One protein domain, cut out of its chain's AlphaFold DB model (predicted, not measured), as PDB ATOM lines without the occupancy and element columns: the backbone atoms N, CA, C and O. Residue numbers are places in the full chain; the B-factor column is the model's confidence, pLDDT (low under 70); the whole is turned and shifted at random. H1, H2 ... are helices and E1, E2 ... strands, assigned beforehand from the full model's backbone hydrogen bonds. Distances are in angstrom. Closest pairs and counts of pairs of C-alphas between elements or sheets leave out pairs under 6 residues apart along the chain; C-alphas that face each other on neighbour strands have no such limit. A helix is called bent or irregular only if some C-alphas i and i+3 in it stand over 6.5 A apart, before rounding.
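What this domain is: This is residues 587 to 757 of the 1014 residues of the protein "Hypothetical protein" of Rotaria sp. Silwood2 (UniProt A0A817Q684). Two antiparallel sheets of five strands lie face to face as a sandwich, with the short helix H1 over the outside of one sheet and the shorter H2 at the end of E7 in the other. The sheets run E8, E7, E6, E1, E10 and E5, E4, E3, E2, E9. The printed part has 171 residues, with ten named strands and two named helices in the order E1, E2, E3, E4, H1, E5, E6, E7, H2, E8, E9, E10. The class is mostly strand, though under half of the residues are in named elements. The whole is compact, with a radius of gyration of the C-alphas of 16.0 A and spans of 48 by 40 by 26 A.

Where its parts are: Find C-alpha 597 at (187.726, 88.538, 79.103); from there E1 runs 23.0 A to residue 604. Next come E2, residues 609 to 614, E3, residues 629 to 634, and E4, residues 650 to 653. H1, residues 657 to 666, begins at C-alpha 657 (182.826, 85.075, 101.775) and is irregular: C-alphas 658 and 661 are 7.6 A apart. E5 is residues 671 to 673, E6 residues 686 to 693, 22.9 A long, and E7 residues 698 to 704, 18.1 A. H2 is residues 705 to 709, E8 residues 714 to 718 and E9 residues 731 to 736. E10, residues 741 to 749, bends by 52 degrees at residue 744 and ends at C-alpha 749 (188.833, 96.494, 82.048).

How they stand to each other: Look first at E1, an inner strand of the twisted sheet: N 601 is 3.0 A from O 747 of E10, and N 600 is 2.9 A from O 690 of E6. E6 and E7 form a hairpin, with N 691 and O 700 at 2.8 A; N 701 and O 715 of E8 are also 2.8 A apart. In the other sheet E2, E3 and E4 form a meander, each strand the antiparallel neighbour of the one before, with N 611 and O 632 at 2.9 A and N 631 and O 653 at 2.8 A. At its edges, N 612 is 2.9 A from O 733 of E9, and N 650 is 2.9 A from O 673 of E5. The facing parts of the sandwich are 9.0 A centre to centre, with strands at 21 degrees; the closest C-alphas of E5 and E8 are those of Ser 672 and Ile 715, 5.8 A. H1 is on the E2 sheet at a height of 10.4 A; its closest C-alpha to E3 is Pro 657, 6.3 A from that of Thr 631. H2 is on the E1 sheet at a height of 6.4 A; its closest C-alpha to E6 is Gly 705, 5.6 A from that of Thr 687. Of O i to N i+4 pairs, 4 of 6 in H1 and 0 of 1 in H2 are within hydrogen-bond range; in H2 2 of 2 O i to N i+3 pairs are.

The domain as a whole: The C-alphas of Lys 590 and Leu 643, the two farthest apart, are 53.4 A from each other. The printed part has no cut; its long links are E2 to E3, E3 to E4, E5 to E6 and E8 to E9. The mean pLDDT of the printed part is 89.9, and residues 639 to 643 are under 70.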
ATOM      1  N   PHE A 587     180.563 101.869  74.748       85.00
ATOM      2  CA  PHE A 587     180.256 103.248  74.383       85.00
ATOM      3  C   PHE A 587     181.518 104.017  73.961       85.00
ATOM      4  O   PHE A 587     181.488 104.788  73.008       85.00
ATOM      5  N   GLN A 588     182.638 103.785  74.647       84.12
ATOM      6  CA  GLN A 588     183.906 104.478  74.393       84.12
ATOM      7  C   GLN A 588     184.702 103.888  73.220       84.12
ATOM      8  O   GLN A 588     185.496 104.593  72.600       84.12
ATOM      9  N   ASN A 589     184.500 102.608  72.901       85.38
ATOM     10  CA  ASN A 589     185.269 101.894  71.886       85.38
ATOM     11  C   ASN A 589     184.390 101.500  70.699       85.38
ATOM     12  O   ASN A 589     183.318 100.924  70.852       85.38
ATOM     13  N   LYS A 590     184.890 101.737  69.481       78.38
ATOM     14  CA  LYS A 590     184.194 101.365  68.233       78.38
ATOM     15  C   LYS A 590     184.202  99.858  67.951       78.38
ATOM     16  O   LYS A 590     183.575  99.411  66.993       78.38
ATOM     17  N   HIS A 591     184.932  99.076  68.741       81.44
ATOM     18  CA  HIS A 591     185.034  97.629  68.607       81.44
ATOM     19  C   HIS A 591     184.629  96.929  69.901       81.44
ATOM     20  O   HIS A 591     184.752  97.464  71.000       81.44
ATOM     21  N   ARG A 592     184.174  95.684  69.760       80.88
ATOM     22  CA  ARG A 592     183.985  94.787  70.901       80.88
ATOM     23  C   ARG A 592     185.351  94.338  71.431       80.88
ATOM     24  O   ARG A 592     186.296  94.252  70.638       80.88
ATOM     25  N   PRO A 593     185.470  94.035  72.733       83.44
ATOM     26  CA  PRO A 593     186.720  93.522  73.269       83.44
ATOM     27  C   PRO A 593     187.054  92.175  72.622       83.44
ATOM     28  O   PRO A 593     186.167  91.408  72.225       83.44
ATOM     29  N   ARG A 594     188.350  91.889  72.479       73.44
ATOM     30  CA  ARG A 594     188.819  90.615  71.923       73.44
ATOM     31  C   ARG A 594     188.607  89.503  72.955       73.44
ATOM     32  O   ARG A 594     189.381  89.373  73.896       73.44
ATOM     33  N   GLY A 595     187.577  88.685  72.748       77.31
ATOM     34  CA  GLY A 595     187.232  87.570  73.635       77.31
ATOM     35  C   GLY A 595     186.275  87.961  74.766       77.31
ATOM     36  O   GLY A 595     185.833  89.102  74.862       77.31
ATOM     37  N   ASN A 596     185.924  86.990  75.613       90.00
ATOM     38  CA  ASN A 596     185.017  87.186  76.751       90.00
ATOM     39  C   ASN A 596     185.815  87.353  78.057       90.00
ATOM     40  O   ASN A 596     185.608  86.623  79.029       90.00
ATOM     41  N   MET A 597     186.785  88.272  78.018       94.88
ATOM     42  CA  MET A 597     187.726  88.538  79.103       94.88
ATOM     43  C   MET A 597     187.277  89.735  79.940       94.88
ATOM     44  O   MET A 597     186.922  90.782  79.398       94.88
ATOM     45  N   THR A 598     187.384  89.597  81.257       96.69
ATOM     46  CA  THR A 598     187.308  90.709  82.210       96.69
ATOM     47  C   THR A 598     188.596  90.739  83.023       96.69
ATOM     48  O   THR A 598     189.057  89.704  83.500       96.69
ATOM     49  N   TYR A 599     189.163  91.926  83.206       97.38
ATOM     50  CA  TYR A 599     190.338  92.171  84.034       97.38
ATOM     51  C   TYR A 599     189.954  93.120  85.162       97.38
ATOM     52  O   TYR A 599     189.415  94.196  84.904       97.38
ATOM     53  N   ILE A 600     190.244  92.740  86.402       97.69
ATOM     54  CA  ILE A 600     190.080  93.620  87.560       97.69
ATOM     55  C   ILE A 600     191.463  93.876  88.137       97.69
ATOM     56  O   ILE A 600     192.142  92.942  88.564       97.69
ATOM     57  N   TYR A 601     191.874  95.139  88.131       96.25
ATOM     58  CA  TYR A 601     193.130  95.582  88.726       96.25
ATOM     59  C   TYR A 601     192.833  96.338  90.003       96.25
ATOM     60  O   TYR A 601     191.839  97.052  90.063       96.25
ATOM     61  N   TRP A 602     193.687  96.193  91.009       94.69
ATOM     62  CA  TRP A 602     193.631  97.005  92.220       94.69
ATOM     63  C   TRP A 602     194.993  97.044  92.892       94.69
ATOM     64  O   TRP A 602     195.857  96.201  92.643       94.69
ATOM     65  N   GLN A 603     195.177  98.032  93.757       90.88
ATOM     66  CA  GLN A 603     196.381  98.198  94.545       90.88
ATOM     67  C   GLN A 603     196.046  98.170  96.027       90.88
ATOM     68  O   GLN A 603     195.110  98.843  96.463       90.88
ATOM     69  N   VAL A 604     196.831  97.427  96.801       89.19
ATOM     70  CA  VAL A 604     196.757  97.443  98.264       89.19
ATOM     71  C   VAL A 604     198.131  97.487  98.890       89.19
ATOM     72  O   VAL A 604     199.125  97.053  98.311       89.19
ATOM     73  N   VAL A 605     198.167  97.976 100.119       81.19
ATOM     74  CA  VAL A 605     199.278  97.752 101.038       81.19
ATOM     75  C   VAL A 605     198.714  97.134 102.309       81.19
ATOM     76  O   VAL A 605     197.549  97.366 102.607       81.19
ATOM     77  N   ASN A 606     199.564  96.459 103.083       73.62
ATOM     78  CA  ASN A 606     199.351  96.114 104.493       73.62
ATOM     79  C   ASN A 606     197.975  95.516 104.849       73.62
ATOM     80  O   ASN A 606     196.980  96.218 104.979       73.62
ATOM     81  N   GLY A 607     197.967  94.229 105.182       79.94
ATOM     82  CA  GLY A 607     196.769  93.533 105.648       79.94
ATOM     83  C   GLY A 607     196.196  92.601 104.594       79.94
ATOM     84  O   GLY A 607     196.613  92.614 103.437       79.94
ATOM     85  N   ASP A 608     195.306  91.728 105.040       90.94
ATOM     86  CA  ASP A 608     194.616  90.776 104.190       90.94
ATOM     87  C   ASP A 608     193.291  91.336 103.676       90.94
ATOM     88  O   ASP A 608     192.543  92.004 104.395       90.94
ATOM     89  N   MET A 609     193.007  91.048 102.408       94.31
ATOM     90  CA  MET A 609     191.866  91.588 101.678       94.31
ATOM     91  C   MET A 609     191.120  90.473 100.955       94.31
ATOM     92  O   MET A 609     191.713  89.520 100.447       94.31
ATOM     93  N   MET A 610     189.810  90.651 100.840       96.38
ATOM     94  CA  MET A 610     188.948  89.848  99.993       96.38
ATOM     95  C   MET A 610     188.281  90.721  98.930       96.38
ATOM     96  O   MET A 610     187.693  91.756  99.246       96.38
ATOM     97  N   LEU A 611     188.368  90.282  97.676       97.81
ATOM     98  CA  LEU A 611     187.580  90.777  96.553       97.81
ATOM     99  C   LEU A 611     186.570  89.692  96.173       97.81
ATOM    100  O   LEU A 611     186.956  88.564  95.861       97.81
ATOM    101  N   THR A 612     185.286  90.027  96.202       98.00
ATOM    102  CA  THR A 612     184.201  89.071  95.957       98.00
ATOM    103  C   THR A 612     183.363  89.530  94.776       98.00
ATOM    104  O   THR A 612     182.898  90.668  94.760       98.00
ATOM    105  N   LEU A 613     183.156  88.648  93.797       98.31
ATOM    106  CA  LEU A 613     182.226  88.882  92.691       98.31
ATOM    107  C   LEU A 613     180.962  88.063  92.895       98.31
ATOM    108  O   LEU A 613     181.060  86.859  93.119       98.31
ATOM    109  N   CYS A 614     179.798  88.694  92.777       97.38
ATOM    110  CA  CYS A 614     178.511  88.073  93.088       97.38
ATOM    111  C   CYS A 614     177.489  88.262  91.963       97.38
ATOM    112  O   CYS A 614     177.558  89.230  91.199       97.38
ATOM    113  N   ASN A 615     176.527  87.345  91.865       96.44
ATOM    114  CA  ASN A 615     175.360  87.478  90.984       96.44
ATOM    115  C   ASN A 615     174.334  88.505  91.491       96.44
ATOM    116  O   ASN A 615     173.672  89.145  90.680       96.44
ATOM    117  N   GLU A 616     174.257  88.707  92.803       94.81
ATOM    118  CA  GLU A 616     173.424  89.711  93.475       94.81
ATOM    119  C   GLU A 616     174.234  90.451  94.563       94.81
ATOM    120  O   GLU A 616     175.275  89.934  94.987       94.81
ATOM    121  N   PRO A 617     173.823  91.659  95.002       94.06
ATOM    122  CA  PRO A 617     174.487  92.357  96.101       94.06
ATOM    123  C   PRO A 617     174.460  91.524  97.386       94.06
ATOM    124  O   PRO A 617     173.431  90.940  97.720       94.06
ATOM    125  N   ILE A 618     175.577  91.492  98.116       93.56
ATOM    126  CA  ILE A 618     175.650  90.820  99.420       93.56
ATOM    127  C   ILE A 618     174.808  91.591 100.441       93.56
ATOM    128  O   ILE A 618     175.123  92.738 100.767       93.56
ATOM    129  N   ASP A 619     173.799  90.922 100.983       90.31
ATOM    130  CA  ASP A 619     173.080  91.315 102.186       90.31
ATOM    131  C   ASP A 619     173.791  90.701 103.402       90.31
ATOM    132  O   ASP A 619     173.966  89.486 103.496       90.31
ATOM    133  N   GLN A 620     174.284  91.555 104.299       85.06
ATOM    134  CA  GLN A 620     175.037  91.118 105.480       85.06
ATOM    135  C   GLN A 620     174.121  90.625 106.606       85.06
ATOM    136  O   GLN A 620     174.574  89.870 107.467       85.06
ATOM    137  N   ASP A 621     172.848  91.023 106.589       84.75
ATOM    138  CA  ASP A 621     171.887  90.753 107.656       84.75
ATOM    139  C   ASP A 621     170.991  89.553 107.321       84.75
ATOM    140  O   ASP A 621     170.523  88.844 108.216       84.75
ATOM    141  N   ASN A 622     170.782  89.279 106.029       86.50
ATOM    142  CA  ASN A 622     169.891  88.224 105.564       86.50
ATOM    143  C   ASN A 622     170.627  87.066 104.882       86.50
ATOM    144  O   ASN A 622     171.627  87.221 104.187       86.50
ATOM    145  N   ARG A 623     170.085  85.852 105.035       85.12
ATOM    146  CA  ARG A 623     170.580  84.686 104.295       85.12
ATOM    147  C   ARG A 623     170.141  84.759 102.836       85.12
ATOM    148  O   ARG A 623     168.947  84.752 102.558       85.12
ATOM    149  N   GLN A 624     171.106  84.680 101.926       92.00
ATOM    150  CA  GLN A 624     170.870  84.585 100.485       92.00
ATOM    151  C   GLN A 624     171.270  83.183  99.976       92.00
ATOM    152  O   GLN A 624     172.460  82.918  99.772       92.00
ATOM    153  N   PRO A 625     170.323  82.229  99.835       87.25
ATOM    154  CA  PRO A 625     170.634  80.851  99.431       87.25
ATOM    155  C   PRO A 625     171.111  80.739  97.973       87.25
ATOM    156  O   PRO A 625     171.906  79.849  97.648       87.25
ATOM    157  N   ASP A 626     170.668  81.664  97.121       91.25
ATOM    158  CA  ASP A 626     170.994  81.724  95.693       91.25
ATOM    159  C   ASP A 626     172.218  82.600  95.385       91.25
ATOM    160  O   ASP A 626     172.664  82.664  94.235       91.25
ATOM    161  N   LEU A 627     172.823  83.201  96.415       94.88
ATOM    162  CA  LEU A 627     174.050  83.972  96.284       94.88
ATOM    163  C   LEU A 627     175.192  83.057  95.826       94.88
ATOM    164  O   LEU A 627     175.633  82.139  96.532       94.88
ATOM    165  N   ARG A 628     175.685  83.327  94.620       95.69
ATOM    166  CA  ARG A 628     176.858  82.694  94.020       95.69
ATOM    167  C   ARG A 628     178.002  83.691  94.031       95.69
ATOM    168  O   ARG A 628     177.869  84.797  93.512       95.69
ATOM    169  N   CYS A 629     179.131  83.279  94.599       97.19
ATOM    170  CA  CYS A 629     180.295  84.138  94.764       97.19
ATOM    171  C   CYS A 629     181.520  83.528  94.088       97.19
ATOM    172  O   CYS A 629     181.778  82.338  94.246       97.19
ATOM    173  N   LEU A 630     182.322  84.358  93.428       98.25
ATOM    174  CA  LEU A 630     183.755  84.130  93.278       98.25
ATOM    175  C   LEU A 630     184.460  84.895  94.398       98.25
ATOM    176  O   LEU A 630     184.381  86.120  94.446       98.25
ATOM    177  N   THR A 631     185.168  84.184  95.264       97.62
ATOM    178  CA  THR A 631     185.960  84.774  96.343       97.62
ATOM    179  C   THR A 631     187.438  84.746  95.966       97.62
ATOM    180  O   THR A 631     188.013  83.673  95.772       97.62
ATOM    181  N   CYS A 632     188.051  85.924  95.892       98.00
ATOM    182  CA  CYS A 632     189.482  86.129  95.706       98.00
ATOM    183  C   CYS A 632     190.072  86.696  97.003       98.00
ATOM    184  O   CYS A 632     189.857  87.863  97.333       98.00
ATOM    185  N   TYR A 633     190.804  85.869  97.747       97.25
ATOM    186  CA  TYR A 633     191.475  86.269  98.982       97.25
ATOM    187  C   TYR A 633     192.966  86.477  98.734       97.25
ATOM    188  O   TYR A 633     193.657  85.593  98.221       97.25
ATOM    189  N   VAL A 634     193.458  87.635  99.157       95.06
ATOM    190  CA  VAL A 634     194.867  88.001  99.134       95.06
ATOM    191  C   VAL A 634     195.346  88.093 100.578       95.06
ATOM    192  O   VAL A 634     194.844  88.898 101.367       95.06
ATOM    193  N   ALA A 635     196.308  87.242 100.927       92.81
ATOM    194  CA  ALA A 635     196.842  87.166 102.277       92.81
ATOM    195  C   ALA A 635     197.554  88.460 102.683       92.81
ATOM    196  O   ALA A 635     198.055  89.215 101.853       92.81
ATOM    197  N   GLY A 636     197.638  88.691 103.990       87.00
ATOM    198  CA  GLY A 636     198.384  89.812 104.536       87.00
ATOM    199  C   GLY A 636     199.885  89.652 104.322       87.00
ATOM    200  O   GLY A 636     200.393  88.549 104.114       87.00
ATOM    201  N   LYS A 637     200.594  90.777 104.423       79.38
ATOM    202  CA  LYS A 637     202.051  90.852 104.302       79.38
ATOM    203  C   LYS A 637     202.758  89.776 105.154       79.38
ATOM    204  O   LYS A 637     202.486  89.692 106.357       79.38
ATOM    205  N   PRO A 638     203.695  88.999 104.579       77.38
ATOM    206  CA  PRO A 638     204.480  88.032 105.336       77.38
ATOM    207  C   PRO A 638     205.407  88.717 106.349       77.38
ATOM    208  O   PRO A 638     205.863  89.847 106.159       77.38
ATOM    209  N   LYS A 639     205.725  88.024 107.448       68.75
ATOM    210  CA  LYS A 639     206.682  88.532 108.443       68.75
ATOM    211  C   LYS A 639     208.097  88.466 107.856       68.75
ATOM    212  O   LYS A 639     208.687  87.393 107.793       68.75
ATOM    213  N   ALA A 640     208.660  89.619 107.493       58.41
ATOM    214  CA  ALA A 640     209.931  89.765 106.764       58.41
ATOM    215  C   ALA A 640     211.215  89.252 107.473       58.41
ATOM    216  O   ALA A 640     212.310  89.482 106.975       58.41
ATOM    217  N   ASN A 641     211.118  88.582 108.629       57.19
ATOM    218  CA  ASN A 641     212.274  88.212 109.464       57.19
ATOM    219  C   ASN A 641     212.321  86.728 109.867       57.19
ATOM    220  O   ASN A 641     213.103  86.376 110.748       57.19
ATOM    221  N   ILE A 642     211.473  85.866 109.306       57.69
ATOM    222  CA  ILE A 642     211.447  84.453 109.698       57.69
ATOM    223  C   ILE A 642     212.115  83.638 108.593       57.69
ATOM    224  O   ILE A 642     211.605  83.561 107.479       57.69
ATOM    225  N   LEU A 643     213.281  83.067 108.899       63.09
ATOM    226  CA  LEU A 643     213.808  81.907 108.185       63.09
ATOM    227  C   LEU A 643     213.364  80.656 108.965       63.09
ATOM    228  O   LEU A 643     213.623  80.602 110.170       63.09
ATOM    229  N   PRO A 644     212.717  79.663 108.326       70.62
ATOM    230  CA  PRO A 644     212.329  79.616 106.910       70.62
ATOM    231  C   PRO A 644     211.168  80.569 106.566       70.62
ATOM    232  O   PRO A 644     210.350  80.892 107.427       70.62
ATOM    233  N   TYR A 645     211.106  81.006 105.299       76.56
ATOM    234  CA  TYR A 645     210.026  81.856 104.781       76.56
ATOM    235  C   TYR A 645     208.660  81.211 105.029       76.56
ATOM    236  O   TYR A 645     208.465  80.034 104.727       76.56
ATOM    237  N   HIS A 646     207.712  81.993 105.543       79.19
ATOM    238  CA  HIS A 646     206.337  81.557 105.743       79.19
ATOM    239  C   HIS A 646     205.367  82.704 105.452       79.19
ATOM    240  O   HIS A 646     205.455  83.781 106.049       79.19
ATOM    241  N   GLU A 647     204.379  82.439 104.604       86.81
ATOM    242  CA  GLU A 647     203.225  83.304 104.364       86.81
ATOM    243  C   GLU A 647     201.919  82.510 104.495       86.81
ATOM    244  O   GLU A 647     201.904  81.281 104.431       86.81
ATOM    245  N   ASN A 648     200.810  83.223 104.693       90.00
ATOM    246  CA  ASN A 648     199.483  82.613 104.658       90.00
ATOM    247  C   ASN A 648     199.039  82.397 103.205       90.00
ATOM    248  O   ASN A 648     199.439  83.147 102.318       90.00
ATOM    249  N   TYR A 649     198.152  81.425 102.979       93.31
ATOM    250  CA  TYR A 649     197.609  81.151 101.649       93.31
ATOM    251  C   TYR A 649     196.820  82.335 101.087       93.31
ATOM    252  O   TYR A 649     195.832  82.752 101.685       93.31
ATOM    253  N   SER A 650     197.189  82.802  99.897       96.19
ATOM    254  CA  SER A 650     196.270  83.530  99.008       96.19
ATOM    255  C   SER A 650     195.503  82.512  98.162       96.19
ATOM    256  O   SER A 650     196.071  81.478  97.803       96.19
ATOM    257  N   TYR A 651     194.219  82.742  97.866       97.62
ATOM    258  CA  TYR A 651     193.390  81.713  97.226       97.62
ATOM    259  C   TYR A 651     192.216  82.234  96.387       97.62
ATOM    260  O   TYR A 651     191.721  83.348  96.568       97.62
ATOM    261  N   LEU A 652     191.730  81.355  95.506       98.31
ATOM    262  CA  LEU A 652     190.472  81.465  94.766       98.31
ATOM    263  C   LEU A 652     189.476  80.397  95.242       98.31
ATOM    264  O   LEU A 652     189.862  79.258  95.531       98.31
ATOM    265  N   ASN A 653     188.192  80.750  95.327       97.38
ATOM    266  CA  ASN A 653     187.125  79.817  95.699       97.38
ATOM    267  C   ASN A 653     185.738  80.264  95.195       97.38
ATOM    268  O   ASN A 653     185.567  81.424  94.833       97.38
ATOM    269  N   ASN A 654     184.739  79.374  95.218       96.19
ATOM    270  CA  ASN A 654     183.343  79.665  94.850       96.19
ATOM    271  C   ASN A 654     182.357  79.667  96.042       96.19
ATOM    272  O   ASN A 654     181.138  79.610  95.869       96.19
ATOM    273  N   HIS A 655     182.872  79.682  97.270       92.81
ATOM    274  CA  HIS A 655     182.059  79.760  98.482       92.81
ATOM    275  C   HIS A 655     181.703  81.202  98.857       92.81
ATOM    276  O   HIS A 655     182.411  82.145  98.495       92.81
ATOM    277  N   GLN A 656     180.633  81.346  99.649       91.88
ATOM    278  CA  GLN A 656     180.272  82.613 100.286       91.88
ATOM    279  C   GLN A 656     181.437  83.152 101.134       91.88
ATOM    280  O   GLN A 656     182.110  82.362 101.811       91.88
ATOM    281  N   PRO A 657     181.652  84.478 101.147       90.50
ATOM    282  CA  PRO A 657     182.826  85.075 101.775       90.50
ATOM    283  C   PRO A 657     182.893  84.841 103.292       90.50
ATOM    284  O   PRO A 657     183.974  84.615 103.831       90.50
ATOM    285  N   PHE A 658     181.741  84.745 103.963       91.00
ATOM    286  CA  PHE A 658     181.637  84.465 105.402       91.00
ATOM    287  C   PHE A 658     182.215  83.102 105.825       91.00
ATOM    288  O   PHE A 658     182.419  82.846 107.009       91.00
ATOM    289  N   LYS A 659     182.510  82.204 104.871       90.69
ATOM    290  CA  LYS A 659     183.178  80.921 105.142       90.69
ATOM    291  C   LYS A 659     184.703  81.029 105.218       90.69
ATOM    292  O   LYS A 659     185.350  79.997 105.381       90.69
ATOM    293  N   HIS A 660     185.286  82.227 105.115       92.06
ATOM    294  CA  HIS A 660     186.738  82.441 105.104       92.06
ATOM    295  C   HIS A 660     187.484  81.656 106.193       92.06
ATOM    296  O   HIS A 660     188.393  80.889 105.874       92.06
ATOM    297  N   LEU A 661     187.070  81.797 107.458       90.50
ATOM    298  CA  LEU A 661     187.731  81.141 108.592       90.50
ATOM    299  C   LEU A 661     187.669  79.613 108.478       90.50
ATOM    300  O   LEU A 661     188.695  78.948 108.582       90.50
ATOM    301  N   VAL A 662     186.500  79.065 108.135       92.19
ATOM    302  CA  VAL A 662     186.302  77.618 107.948       92.19
ATOM    303  C   VAL A 662     187.161  77.075 106.801       92.19
ATOM    304  O   VAL A 662     187.744  75.993 106.903       92.19
ATOM    305  N   LEU A 663     187.263  77.810 105.690       91.69
ATOM    306  CA  LEU A 663     188.091  77.414 104.543       91.69
ATOM    307  C   LEU A 663     189.577  77.436 104.894       91.69
ATOM    308  O   LEU A 663     190.303  76.520 104.511       91.69
ATOM    309  N   LYS A 664     190.003  78.450 105.650       89.19
ATOM    310  CA  LYS A 664     191.374  78.602 106.132       89.19
ATOM    311  C   LYS A 664     191.764  77.488 107.104       89.19
ATOM    312  O   LYS A 664     192.828  76.909 106.947       89.19
ATOM    313  N   GLU A 665     190.903  77.149 108.060       90.94
ATOM    314  CA  GLU A 665     191.149  76.071 109.031       90.94
ATOM    315  C   GLU A 665     191.177  74.686 108.376       90.94
ATOM    316  O   GLU A 665     191.957  73.821 108.768       90.94
ATOM    317  N   SER A 666     190.345  74.470 107.353       92.06
ATOM    318  CA  SER A 666     190.253  73.183 106.655       92.06
ATOM    319  C   SER A 666     191.184  73.038 105.447       92.06
ATOM    320  O   SER A 666     191.238  71.953 104.870       92.06
ATOM    321  N   ASN A 667     191.903  74.099 105.052       90.44
ATOM    322  CA  ASN A 667     192.729  74.169 103.838       90.44
ATOM    323  C   ASN A 667     191.990  73.718 102.558       90.44
ATOM    324  O   ASN A 667     192.556  73.046 101.695       90.44
ATOM    325  N   LYS A 668     190.702  74.065 102.430       93.25
ATOM    326  CA  LYS A 668     189.856  73.691 101.282       93.25
ATOM    327  C   LYS A 668     189.718  74.851 100.300       93.25
ATOM    328  O   LYS A 668     188.756  75.615 100.354       93.25
ATOM    329  N   PHE A 669     190.674  74.971  99.385       95.62
ATOM    330  CA  PHE A 669     190.699  76.013  98.354       95.62
ATOM    331  C   PHE A 669     190.499  75.418  96.956       95.62
ATOM    332  O   PHE A 669     190.908  74.285  96.710       95.62
ATOM    333  N   ALA A 670     189.901  76.175  96.029       96.25
ATOM    334  CA  ALA A 670     189.820  75.747  94.628       96.25
ATOM    335  C   ALA A 670     191.191  75.872  93.936       96.25
ATOM    336  O   ALA A 670     191.588  75.014  93.150       96.25
ATOM    337  N   ALA A 671     191.926  76.933  94.272       97.69
ATOM    338  CA  ALA A 671     193.349  77.100  94.000       97.69
ATOM    339  C   ALA A 671     193.956  78.028  95.059       97.69
ATOM    340  O   ALA A 671     193.278  78.942  95.531       97.69
ATOM    341  N   SER A 672     195.219  77.821  95.427       97.19
ATOM    342  CA  SER A 672     195.904  78.635  96.436       97.19
ATOM    343  C   SER A 672     197.414  78.645  96.239       97.19
ATOM    344  O   SER A 672     197.956  77.720  95.643       97.19
ATOM    345  N   SER A 673     198.086  79.641  96.812       94.81
ATOM    346  CA  SER A 673     199.545  79.694  96.920       94.81
ATOM    347  C   SER A 673     199.954  80.234  98.289       94.81
ATOM    348  O   SER A 673     199.332  81.170  98.794       94.81
ATOM    349  N   ASN A 674     200.973  79.618  98.890       91.62
ATOM    350  CA  ASN A 674     201.687  80.085 100.083       91.62
ATOM    351  C   ASN A 674     203.121  80.523  99.738       91.62
ATOM    352  O   ASN A 674     204.014  80.487 100.585       91.62
ATOM    353  N   THR A 675     203.349  80.906  98.484       89.62
ATOM    354  CA  THR A 675     204.563  81.577  98.010       89.62
ATOM    355  C   THR A 675     204.222  82.770  97.110       89.62
ATOM    356  O   THR A 675     205.055  83.243  96.339       89.62
ATOM    357  N   PHE A 676     202.994  83.276  97.204       91.94
ATOM    358  CA  PHE A 676     202.453  84.354  96.395       91.94
ATOM    359  C   PHE A 676     203.192  85.677  96.592       91.94
ATOM    360  O   PHE A 676     203.203  86.474  95.667       91.94
ATOM    361  N   TYR A 677     203.848  85.927  97.727       89.38
ATOM    362  CA  TYR A 677     204.626  87.150  97.969       89.38
ATOM    363  C   TYR A 677     206.139  86.989  97.860       89.38
ATOM    364  O   TYR A 677     206.867  87.958  98.090       89.38
ATOM    365  N   VAL A 678     206.623  85.803  97.487       86.31
ATOM    366  CA  VAL A 678     208.059  85.561  97.308       86.31
ATOM    367  C   VAL A 678     208.627  86.585  96.321       86.31
ATOM    368  O   VAL A 678     208.113  86.773  95.221       86.31
ATOM    369  N   GLY A 679     209.657  87.307  96.759       82.00
ATOM    370  CA  GLY A 679     210.304  88.369  95.992       82.00
ATOM    371  C   GLY A 679     209.506  89.649  95.726       82.00
ATOM    372  O   GLY A 679     209.992  90.521  95.008       82.00
ATOM    373  N   CYS A 680     208.326  89.834  96.318       86.50
ATOM    374  CA  CYS A 680     207.559  91.072  96.161       86.50
ATOM    375  C   CYS A 680     208.095  92.212  97.043       86.50
ATOM    376  O   CYS A 680     208.559  92.001  98.167       86.50
ATOM    377  N   ASN A 681     207.962  93.456  96.574       84.44
ATOM    378  CA  ASN A 681     208.141  94.641  97.410       84.44
ATOM    379  C   ASN A 681     206.891  94.840  98.280       84.44
ATOM    380  O   ASN A 681     206.021  95.645  97.956       84.44
ATOM    381  N   THR A 682     206.768  94.086  99.376       82.62
ATOM    382  CA  THR A 682     205.593  94.178 100.269       82.62
ATOM    383  C   THR A 682     205.639  95.394 101.212       82.62
ATOM    384  O   THR A 682     204.826  95.516 102.128       82.62
ATOM    385  N   ASP A 683     206.598  96.304 101.016       77.56
ATOM    386  CA  ASP A 683     206.666  97.624 101.660       77.56
ATOM    387  C   ASP A 683     205.988  98.728 100.810       77.56
ATOM    388  O   ASP A 683     205.875  99.873 101.245       77.56
ATOM    389  N   ASP A 684     205.513  98.398  99.607       78.88
ATOM    390  CA  ASP A 684     204.928  99.325  98.627       78.88
ATOM    391  C   ASP A 684     203.493  98.894  98.246       78.88
ATOM    392  O   ASP A 684     203.025  97.819  98.634       78.88
ATOM    393  N   LEU A 685     202.773  99.735  97.499       81.75
ATOM    394  CA  LEU A 685     201.487  99.406  96.888       81.75
ATOM    395  C   LEU A 685     201.655  98.232  95.921       81.75
ATOM    396  O   LEU A 685     202.179  98.361  94.812       81.75
ATOM    397  N   MET A 686     201.147  97.077  96.321       87.75
ATOM    398  CA  MET A 686     201.135  95.885  95.490       87.75
ATOM    399  C   MET A 686     199.958  95.965  94.537       87.75
ATOM    400  O   MET A 686     198.823  96.152  94.967       87.75
ATOM    401  N   THR A 687     200.235  95.829  93.243       91.06
ATOM    402  CA  THR A 687     199.198  95.808  92.212       91.06
ATOM    403  C   THR A 687     198.848  94.359  91.904       91.06
ATOM    404  O   THR A 687     199.735  93.557  91.623       91.06
ATOM    405  N   PHE A 688     197.564  94.030  91.930       95.19
ATOM    406  CA  PHE A 688     197.043  92.708  91.601       95.19
ATOM    407  C   PHE A 688     196.203  92.768  90.333       95.19
ATOM    408  O   PHE A 688     195.672  93.820  89.971       95.19
ATOM    409  N   CYS A 689     196.087  91.625  89.669       97.19
ATOM    410  CA  CYS A 689     195.233  91.431  88.510       97.19
ATOM    411  C   CYS A 689     194.448  90.128  88.672       97.19
ATOM    412  O   CYS A 689     195.045  89.051  88.782       97.19
ATOM    413  N   LEU A 690     193.119  90.233  88.655       98.38
ATOM    414  CA  LEU A 690     192.201  89.106  88.524       98.38
ATOM    415  C   LEU A 690     191.722  89.042  87.071       98.38
ATOM    416  O   LEU A 690     190.964  89.900  86.618       98.38
ATOM    417  N   GLU A 691     192.197  88.039  86.339       97.75
ATOM    418  CA  GLU A 691     191.789  87.744  84.967       97.75
ATOM    419  C   GLU A 691     190.636  86.734  84.992       97.75
ATOM    420  O   GLU A 691     190.722  85.703  85.661       97.75
ATOM    421  N   ILE A 692     189.554  87.027  84.275       97.88
ATOM    422  CA  ILE A 692     188.344  86.202  84.227       97.88
ATOM    423  C   ILE A 692     188.040  85.900  82.766       97.88
ATOM    424  O   ILE A 692     187.590  86.775  82.024       97.88
ATOM    425  N   ASP A 693     188.258  84.654  82.368       96.19
ATOM    426  CA  ASP A 693     187.852  84.133  81.072       96.19
ATOM    427  C   ASP A 693     186.497  83.436  81.203       96.19
ATOM    428  O   ASP A 693     186.377  82.268  81.583       96.19
ATOM    429  N   ARG A 694     185.443  84.165  80.844       94.50
ATOM    430  CA  ARG A 694     184.068  83.662  80.897       94.50
ATOM    431  C   ARG A 694     183.770  82.590  79.848       94.50
ATOM    432  O   ARG A 694     182.753  81.904  79.958       94.50
ATOM    433  N   SER A 695     184.607  82.459  78.816       93.00
ATOM    434  CA  SER A 695     184.424  81.449  77.772       93.00
ATOM    435  C   SER A 695     184.883  80.068  78.239       93.00
ATOM    436  O   SER A 695     184.143  79.099  78.063       93.00
ATOM    437  N   SER A 696     186.042  79.995  78.900       94.50
ATOM    438  CA  SER A 696     186.596  78.754  79.452       94.50
ATOM    439  C   SER A 696     186.186  78.473  80.900       94.50
ATOM    440  O   SER A 696     186.359  77.351  81.369       94.50
ATOM    441  N   GLY A 697     185.636  79.462  81.612       95.81
ATOM    442  CA  GLY A 697     185.365  79.346  83.048       95.81
ATOM    443  C   GLY A 697     186.612  79.556  83.913       95.81
ATOM    444  O   GLY A 697     186.591  79.242  85.103       95.81
ATOM    445  N   THR A 698     187.707  80.056  83.334       97.81
ATOM    446  CA  THR A 698     188.995  80.198  84.023       97.81
ATOM    447  C   THR A 698     189.089  81.527  84.757       97.81
ATOM    448  O   THR A 698     188.765  82.582  84.214       97.81
ATOM    449  N   VAL A 699     189.583  81.478  85.990       98.50
ATOM    450  CA  VAL A 699     189.944  82.644  86.796       98.50
ATOM    451  C   VAL A 699     191.417  82.536  87.164       98.50
ATOM    452  O   VAL A 699     191.847  81.488  87.646       98.50
ATOM    453  N   THR A 700     192.170  83.619  86.986       98.31
ATOM    454  CA  THR A 700     193.594  83.702  87.323       98.31
ATOM    455  C   THR A 700     193.880  84.952  88.146       98.31
ATOM    456  O   THR A 700     193.681  86.071  87.683       98.31
ATOM    457  N   LEU A 701     194.400  84.765  89.356       98.25
ATOM    458  CA  LEU A 701     194.954  85.820  90.198       98.25
ATOM    459  C   LEU A 701     196.477  85.873  90.019       98.25
ATOM    460  O   LEU A 701     197.153  84.843  90.069       98.25
ATOM    461  N   SER A 702     197.016  87.076  89.827       95.56
ATOM    462  CA  SER A 702     198.450  87.315  89.640       95.56
ATOM    463  C   SER A 702     198.877  88.698  90.134       95.56
ATOM    464  O   SER A 702     198.039  89.583  90.337       95.56
ATOM    465  N   HIS A 703     200.187  88.888  90.308       92.62
ATOM    466  CA  HIS A 703     200.772  90.218  90.489       92.62
ATOM    467  C   HIS A 703     200.815  90.986  89.169       92.62
ATOM    468  O   HIS A 703     201.046  90.429  88.098       92.62
ATOM    469  N   ALA A 704     200.634  92.293  89.281       90.56
ATOM    470  CA  ALA A 704     200.783  93.276  88.224       90.56
ATOM    471  C   ALA A 704     201.722  94.403  88.702       90.56
ATOM    472  O   ALA A 704     202.225  94.408  89.831       90.56
ATOM    473  N   GLY A 705     201.989  95.374  87.835       86.06
ATOM    474  CA  GLY A 705     202.918  96.468  88.097       86.06
ATOM    475  C   GLY A 705     204.360  95.979  88.312       86.06
ATOM    476  O   GLY A 705     204.736  94.937  87.773       86.06
ATOM    477  N   PRO A 706     205.174  96.707  89.101       80.56
ATOM    478  CA  PRO A 706     206.585  96.373  89.305       80.56
ATOM    479  C   PRO A 706     206.821  94.964  89.871       80.56
ATOM    480  O   PRO A 706     207.781  94.302  89.492       80.56
ATOM    481  N   ASN A 707     205.937  94.474  90.751       86.38
ATOM    482  CA  ASN A 707     206.072  93.133  91.333       86.38
ATOM    483  C   ASN A 707     205.900  92.023  90.288       86.38
ATOM    484  O   ASN A 707     206.564  90.998  90.400       86.38
ATOM    485  N   GLY A 708     205.094  92.248  89.243       83.50
ATOM    486  CA  GLY A 708     204.921  91.298  88.139       83.50
ATOM    487  C   GLY A 708     206.196  91.045  87.321       83.50
ATOM    488  O   GLY A 708     206.259  90.053  86.596       83.50
ATOM    489  N   ILE A 709     207.223  91.900  87.459       79.88
ATOM    490  CA  ILE A 709     208.556  91.693  86.869       79.88
ATOM    491  C   ILE A 709     209.302  90.566  87.598       79.88
ATOM    492  O   ILE A 709     210.049  89.824  86.972       79.88
ATOM    493  N   TYR A 710     209.116  90.440  88.913       80.38
ATOM    494  CA  TYR A 710     209.915  89.555  89.775       80.38
ATOM    495  C   TYR A 710     209.180  88.309  90.216       80.38
ATOM    496  O   TYR A 710     209.788  87.258  90.403       80.38
ATOM    497  N   ASN A 711     207.877  88.447  90.414       83.94
ATOM    498  CA  ASN A 711     207.012  87.384  90.854       83.94
ATOM    499  C   ASN A 711     206.034  87.059  89.725       83.94
ATOM    500  O   ASN A 711     205.199  87.876  89.332       83.94
ATOM    501  N   HIS A 712     206.163  85.844  89.205       85.31
ATOM    502  CA  HIS A 712     205.312  85.309  88.148       85.31
ATOM    503  C   HIS A 712     204.324  84.258  88.666       85.31
ATOM    504  O   HIS A 712     203.723  83.547  87.860       85.31
ATOM    505  N   GLU A 713     204.161  84.149  89.986       90.25
ATOM    506  CA  GLU A 713     203.220  83.228  90.607       90.25
ATOM    507  C   GLU A 713     201.792  83.554  90.160       90.25
ATOM    508  O   GLU A 713     201.365  84.714  90.103       90.25
ATOM    509  N   ARG A 714     201.041  82.502  89.825       95.81
ATOM    510  CA  ARG A 714     199.649  82.601  89.386       95.81
ATOM    511  C   ARG A 714     198.800  81.582  90.115       95.81
ATOM    512  O   ARG A 714     199.056  80.385  90.037       95.81
ATOM    513  N   ILE A 715     197.715  82.046  90.716       98.25
ATOM    514  CA  ILE A 715     196.693  81.182  91.304       98.25
ATOM    515  C   ILE A 715     195.569  81.083  90.279       98.25
ATOM    516  O   ILE A 715     194.888  82.073  90.027       98.25
ATOM    517  N   SER A 716     195.404  79.922  89.642       98.25
ATOM    518  CA  SER A 716     194.423  79.739  88.563       98.25
ATOM    519  C   SER A 716     193.508  78.550  88.811       98.25
ATOM    520  O   SER A 716     193.963  77.500  89.259       98.25
ATOM    521  N   HIS A 717     192.227  78.699  88.481       98.44
ATOM    522  CA  HIS A 717     191.240  77.626  88.559       98.44
ATOM    523  C   HIS A 717     190.198  77.758  87.444       98.44
ATOM    524  O   HIS A 717     189.784  78.870  87.118       98.44
ATOM    525  N   ALA A 718     189.751  76.631  86.887       97.94
ATOM    526  CA  ALA A 718     188.676  76.578  85.899       97.94
ATOM    527  C   ALA A 718     187.384  76.075  86.557       97.94
ATOM    528  O   ALA A 718     187.252  74.891  86.866       97.94
ATOM    529  N   PHE A 719     186.430  76.978  86.778       97.19
ATOM    530  CA  PHE A 719     185.129  76.645  87.346       97.19
ATOM    531  C   PHE A 719     184.192  76.114  86.260       97.19
ATOM    532  O   PHE A 719     184.007  76.730  85.210       97.19
ATOM    533  N   SER A 720     183.548  74.975  86.523       95.81
ATOM    534  CA  SER A 720     182.472  74.497  85.656       95.81
ATOM    535  C   SER A 720     181.242  75.396  85.803       95.81
ATOM    536  O   SER A 720     180.937  75.864  86.900       95.81
ATOM    537  N   ARG A 721     180.471  75.582  84.722       93.19
ATOM    538  CA  ARG A 721     179.237  76.394  84.764       93.19
ATOM    539  C   ARG A 721     178.234  75.921  85.821       93.19
ATOM    540  O   ARG A 721     177.527  76.741  86.386       93.19
ATOM    541  N   GLY A 722     178.185  74.614  86.094       93.06
ATOM    542  CA  GLY A 722     177.324  74.056  87.141       93.06
ATOM    543  C   GLY A 722     177.781  74.401  88.563       93.06
ATOM    544  O   GLY A 722     176.949  74.494  89.457       93.06
ATOM    545  N   ALA A 723     179.084  74.608  88.776       92.75
ATOM    546  CA  ALA A 723     179.636  74.998  90.073       92.75
ATOM    547  C   ALA A 723     179.620  76.519  90.285       92.75
ATOM    548  O   ALA A 723     179.342  76.982  91.391       92.75
ATOM    549  N   LEU A 724     179.957  77.288  89.247       96.62
ATOM    550  CA  LEU A 724     179.937  78.747  89.247       96.62
ATOM    551  C   LEU A 724     179.908  79.268  87.801       96.62
ATOM    552  O   LEU A 724     180.897  79.164  87.077       96.62
ATOM    553  N   ASP A 725     178.792  79.861  87.379       95.88
ATOM    554  CA  ASP A 725     178.705  80.517  86.073       95.88
ATOM    555  C   ASP A 725     179.251  81.951  86.145       95.88
ATOM    556  O   ASP A 725     178.589  82.876  86.617       95.88
ATOM    557  N   LEU A 726     180.469  82.147  85.630       96.31
ATOM    558  CA  LEU A 726     181.148  83.449  85.608       96.31
ATOM    559  C   LEU A 726     180.411  84.524  84.783       96.31
ATOM    560  O   LEU A 726     180.729  85.710  84.902       96.31
ATOM    561  N   ASN A 727     179.438  84.143  83.944       94.00
ATOM    562  CA  ASN A 727     178.612  85.094  83.190       94.00
ATOM    563  C   ASN A 727     177.527  85.750  84.051       94.00
ATOM    564  O   ASN A 727     177.032  86.813  83.683       94.00
ATOM    565  N   GLN A 728     177.170  85.143  85.185       95.12
ATOM    566  CA  GLN A 728     176.154  85.674  86.095       95.12
ATOM    567  C   GLN A 728     176.736  86.657  87.114       95.12
ATOM    568  O   GLN A 728     175.990  87.415  87.723       95.12
ATOM    569  N   LEU A 729     178.060  86.671  87.296       96.88
ATOM    570  CA  LEU A 729     178.723  87.545  88.260       96.88
ATOM    571  C   LEU A 729     178.774  88.986  87.738       96.88
ATOM    572  O   LEU A 729     179.329  89.256  86.666       96.88
ATOM    573  N   ASN A 730     178.213  89.904  88.521       96.25
ATOM    574  CA  ASN A 730     178.034  91.305  88.150       96.25
ATOM    575  C   ASN A 730     178.520  92.289  89.224       96.25
ATOM    576  O   ASN A 730     179.152  93.291  88.885       96.25
ATOM    577  N   PHE A 731     178.221  92.019  90.493       96.88
ATOM    578  CA  PHE A 731     178.505  92.922  91.608       96.88
ATOM    579  C   PHE A 731     179.893  92.658  92.178       96.88
ATOM    580  O   PHE A 731     180.330  91.509  92.223       96.88
ATOM    581  N   ILE A 732     180.576  93.716  92.616       96.75
ATOM    582  CA  ILE A 732     181.915  93.639  93.205       96.75
ATOM    583  C   ILE A 732     181.839  94.131  94.641       96.75
ATOM    584  O   ILE A 732     181.372  95.241  94.890       96.75
ATOM    585  N   HIS A 733     182.334  93.319  95.567       96.44
ATOM    586  CA  HIS A 733     182.475  93.669  96.970       96.44
ATOM    587  C   HIS A 733     183.935  93.586  97.404       96.44
ATOM    588  O   HIS A 733     184.695  92.737  96.933       96.44
ATOM    589  N   VAL A 734     184.310  94.442  98.349       95.94
ATOM    590  CA  VAL A 734     185.618  94.423  99.006       95.94
ATOM    591  C   VAL A 734     185.463  94.288 100.515       95.94
ATOM    592  O   VAL A 734     184.519  94.814 101.106       95.94
ATOM    593  N   SER A 735     186.387  93.567 101.142       95.19
ATOM    594  CA  SER A 735     186.409  93.344 102.586       95.19
ATOM    595  C   SER A 735     187.838  93.169 103.103       95.19
ATOM    596  O   SER A 735     188.748  92.846 102.337       95.19
ATOM    597  N   ALA A 736     188.034  93.412 104.397       93.25
ATOM    598  CA  ALA A 736     189.322  93.352 105.073       93.25
ATOM    599  C   ALA A 736     189.251  92.468 106.315       93.25
ATOM    600  O   ALA A 736     188.226  92.418 107.009       93.25
ATOM    601  N   GLY A 737     190.373  91.809 106.587       91.44
ATOM    602  CA  GLY A 737     190.539  90.929 107.731       91.44
ATOM    603  C   GLY A 737     190.857  91.707 109.001       91.44
ATOM    604  O   GLY A 737     190.121  92.612 109.399       91.44
ATOM    605  N   SER A 738     191.988  91.356 109.604       83.81
ATOM    606  CA  SER A 738     192.417  91.819 110.938       83.81
ATOM    607  C   SER A 738     193.069  93.208 110.955       83.81
ATOM    608  O   SER A 738     193.456  93.730 112.005       83.81
ATOM    609  N   HIS A 739     193.255  93.801 109.777       84.19
ATOM    610  CA  HIS A 739     193.892  95.097 109.602       84.19
ATOM    611  C   HIS A 739     193.079  95.941 108.626       84.19
ATOM    612  O   HIS A 739     192.428  95.422 107.727       84.19
ATOM    613  N   ALA A 740     193.135  97.258 108.798       85.31
ATOM    614  CA  ALA A 740     192.585  98.172 107.811       85.31
ATOM    615  C   ALA A 740     193.409  98.118 106.521       85.31
ATOM    616  O   ALA A 740     194.639  98.141 106.589       85.31
ATOM    617  N   VAL A 741     192.734  98.110 105.372       88.06
ATOM    618  CA  VAL A 741     193.383  97.976 104.062       88.06
ATOM    619  C   VAL A 741     193.040  99.184 103.186       88.06
ATOM    620  O   VAL A 741     191.868  99.407 102.871       88.06
ATOM    621  N   PRO A 742     194.026  99.993 102.768       88.94
ATOM    622  CA  PRO A 742     193.829 100.979 101.716       88.94
ATOM    623  C   PRO A 742     193.807 100.287 100.350       88.94
ATOM    624  O   PRO A 742     194.797  99.714  99.908       88.94
ATOM    625  N   ILE A 743     192.675 100.393  99.667       90.25
ATOM    626  CA  ILE A 743     192.464  99.965  98.286       90.25
ATOM    627  C   ILE A 743     192.560 101.199  97.398       90.25
ATOM    628  O   ILE A 743     191.888 102.207  97.634       90.25
ATOM    629  N   ARG A 744     193.418 101.155  96.387       89.44
ATOM    630  CA  ARG A 744     193.589 102.223  95.401       89.44
ATOM    631  C   ARG A 744     193.508 101.633  94.006       89.44
ATOM    632  O   ARG A 744     193.826 100.464  93.809       89.44
ATOM    633  N   ASN A 745     193.119 102.456  93.044       89.06
ATOM    634  CA  ASN A 745     193.138 102.088  91.637       89.06
ATOM    635  C   ASN A 745     192.376 100.801  91.307       89.06
ATOM    636  O   ASN A 745     192.828 100.018  90.474       89.06
ATOM    637  N   LEU A 746     191.236 100.571  91.977       94.94
ATOM    638  CA  LEU A 746     190.376  99.439  91.651       94.94
ATOM    639  C   LEU A 746     189.574  99.768  90.389       94.94
ATOM    640  O   LEU A 746     188.653 100.584  90.427       94.94
ATOM    641  N   ILE A 747     189.950  99.138  89.278       94.69
ATOM    642  CA  ILE A 747     189.379  99.362  87.946       94.69
ATOM    643  C   ILE A 747     188.956  98.047  87.290       94.69
ATOM    644  O   ILE A 747     189.533  96.988  87.543       94.69
ATOM    645  N   ILE A 748     187.975  98.140  86.392       95.69
ATOM    646  CA  ILE A 748     187.467  97.027  85.585       95.69
ATOM    647  C   ILE A 748     187.783  97.325  84.121       95.69
ATOM    648  O   ILE A 748     187.450  98.393  83.614       95.69
ATOM    649  N   CYS A 749     188.427  96.384  83.444       94.50
ATOM    650  CA  CYS A 749     188.833  96.494  82.048       94.50
ATOM    651  C   CYS A 749     188.376  95.259  81.261       94.50
ATOM    652  O   CYS A 749     188.230  94.172  81.817       94.50
ATOM    653  N   PHE A 750     188.216  95.409  79.946       94.81
ATOM    654  CA  PHE A 750     187.897  94.301  79.022       94.81
ATOM    655  C   PHE A 750     189.033  94.012  78.041       94.81
ATOM    656  O   PHE A 750     188.941  93.133  77.188       94.81
ATOM    657  N   GLU A 751     190.135  94.735  78.207       91.81
ATOM    658  CA  GLU A 751     191.400  94.512  77.532       91.81
ATOM    659  C   GLU A 751     192.518  94.598  78.559       91.81
ATOM    660  O   GLU A 751     192.468  95.400  79.503       91.81
ATOM    661  N   LYS A 752     193.531  93.754  78.370       90.00
ATOM    662  CA  LYS A 752     194.686  93.707  79.254       90.00
ATOM    663  C   LYS A 752     195.442  95.034  79.178       90.00
ATOM    664  O   LYS A 752     195.864  95.454  78.104       90.00
ATOM    665  N   GLN A 753     195.629  95.674  80.327       87.44
ATOM    666  CA  GLN A 753     196.307  96.965  80.433       87.44
ATOM    667  C   GLN A 753     197.823  96.757  80.404       87.44
ATOM    668  O   GLN A 753     198.411  96.333  81.398       87.44
ATOM    669  N   VAL A 754     198.455  97.027  79.260       80.12
ATOM    670  CA  VAL A 754     199.886  96.751  79.032       80.12
ATOM    671  C   VAL A 754     200.778  97.452  80.064       80.12
ATOM    672  O   VAL A 754     201.724  96.847  80.560       80.12
ATOM    673  N   ASP A 755     200.417  98.666  80.484       75.19
ATOM    674  CA  ASP A 755     201.175  99.459  81.464       75.19
ATOM    675  C   ASP A 755     201.204  98.842  82.878       75.19
ATOM    676  O   ASP A 755     202.094  99.139  83.682       75.19
ATOM    677  N   PHE A 756     200.249  97.958  83.193       82.31
ATOM    678  CA  PHE A 756     200.239  97.174  84.432       82.31
ATOM    679  C   PHE A 756     200.950  95.831  84.297       82.31
ATOM    680  O   PHE A 756     201.055  95.108  85.279       82.31
ATOM    681  N   HIS A 757     201.460  95.480  83.124       80.81
ATOM    682  CA  HIS A 757     202.185  94.233  82.900       80.81
ATOM    683  C   HIS A 757     203.565  94.529  82.304       80.81
ATOM    684  O   HIS A 757     203.843  94.102  81.182       80.81
TER     685      HIS A 757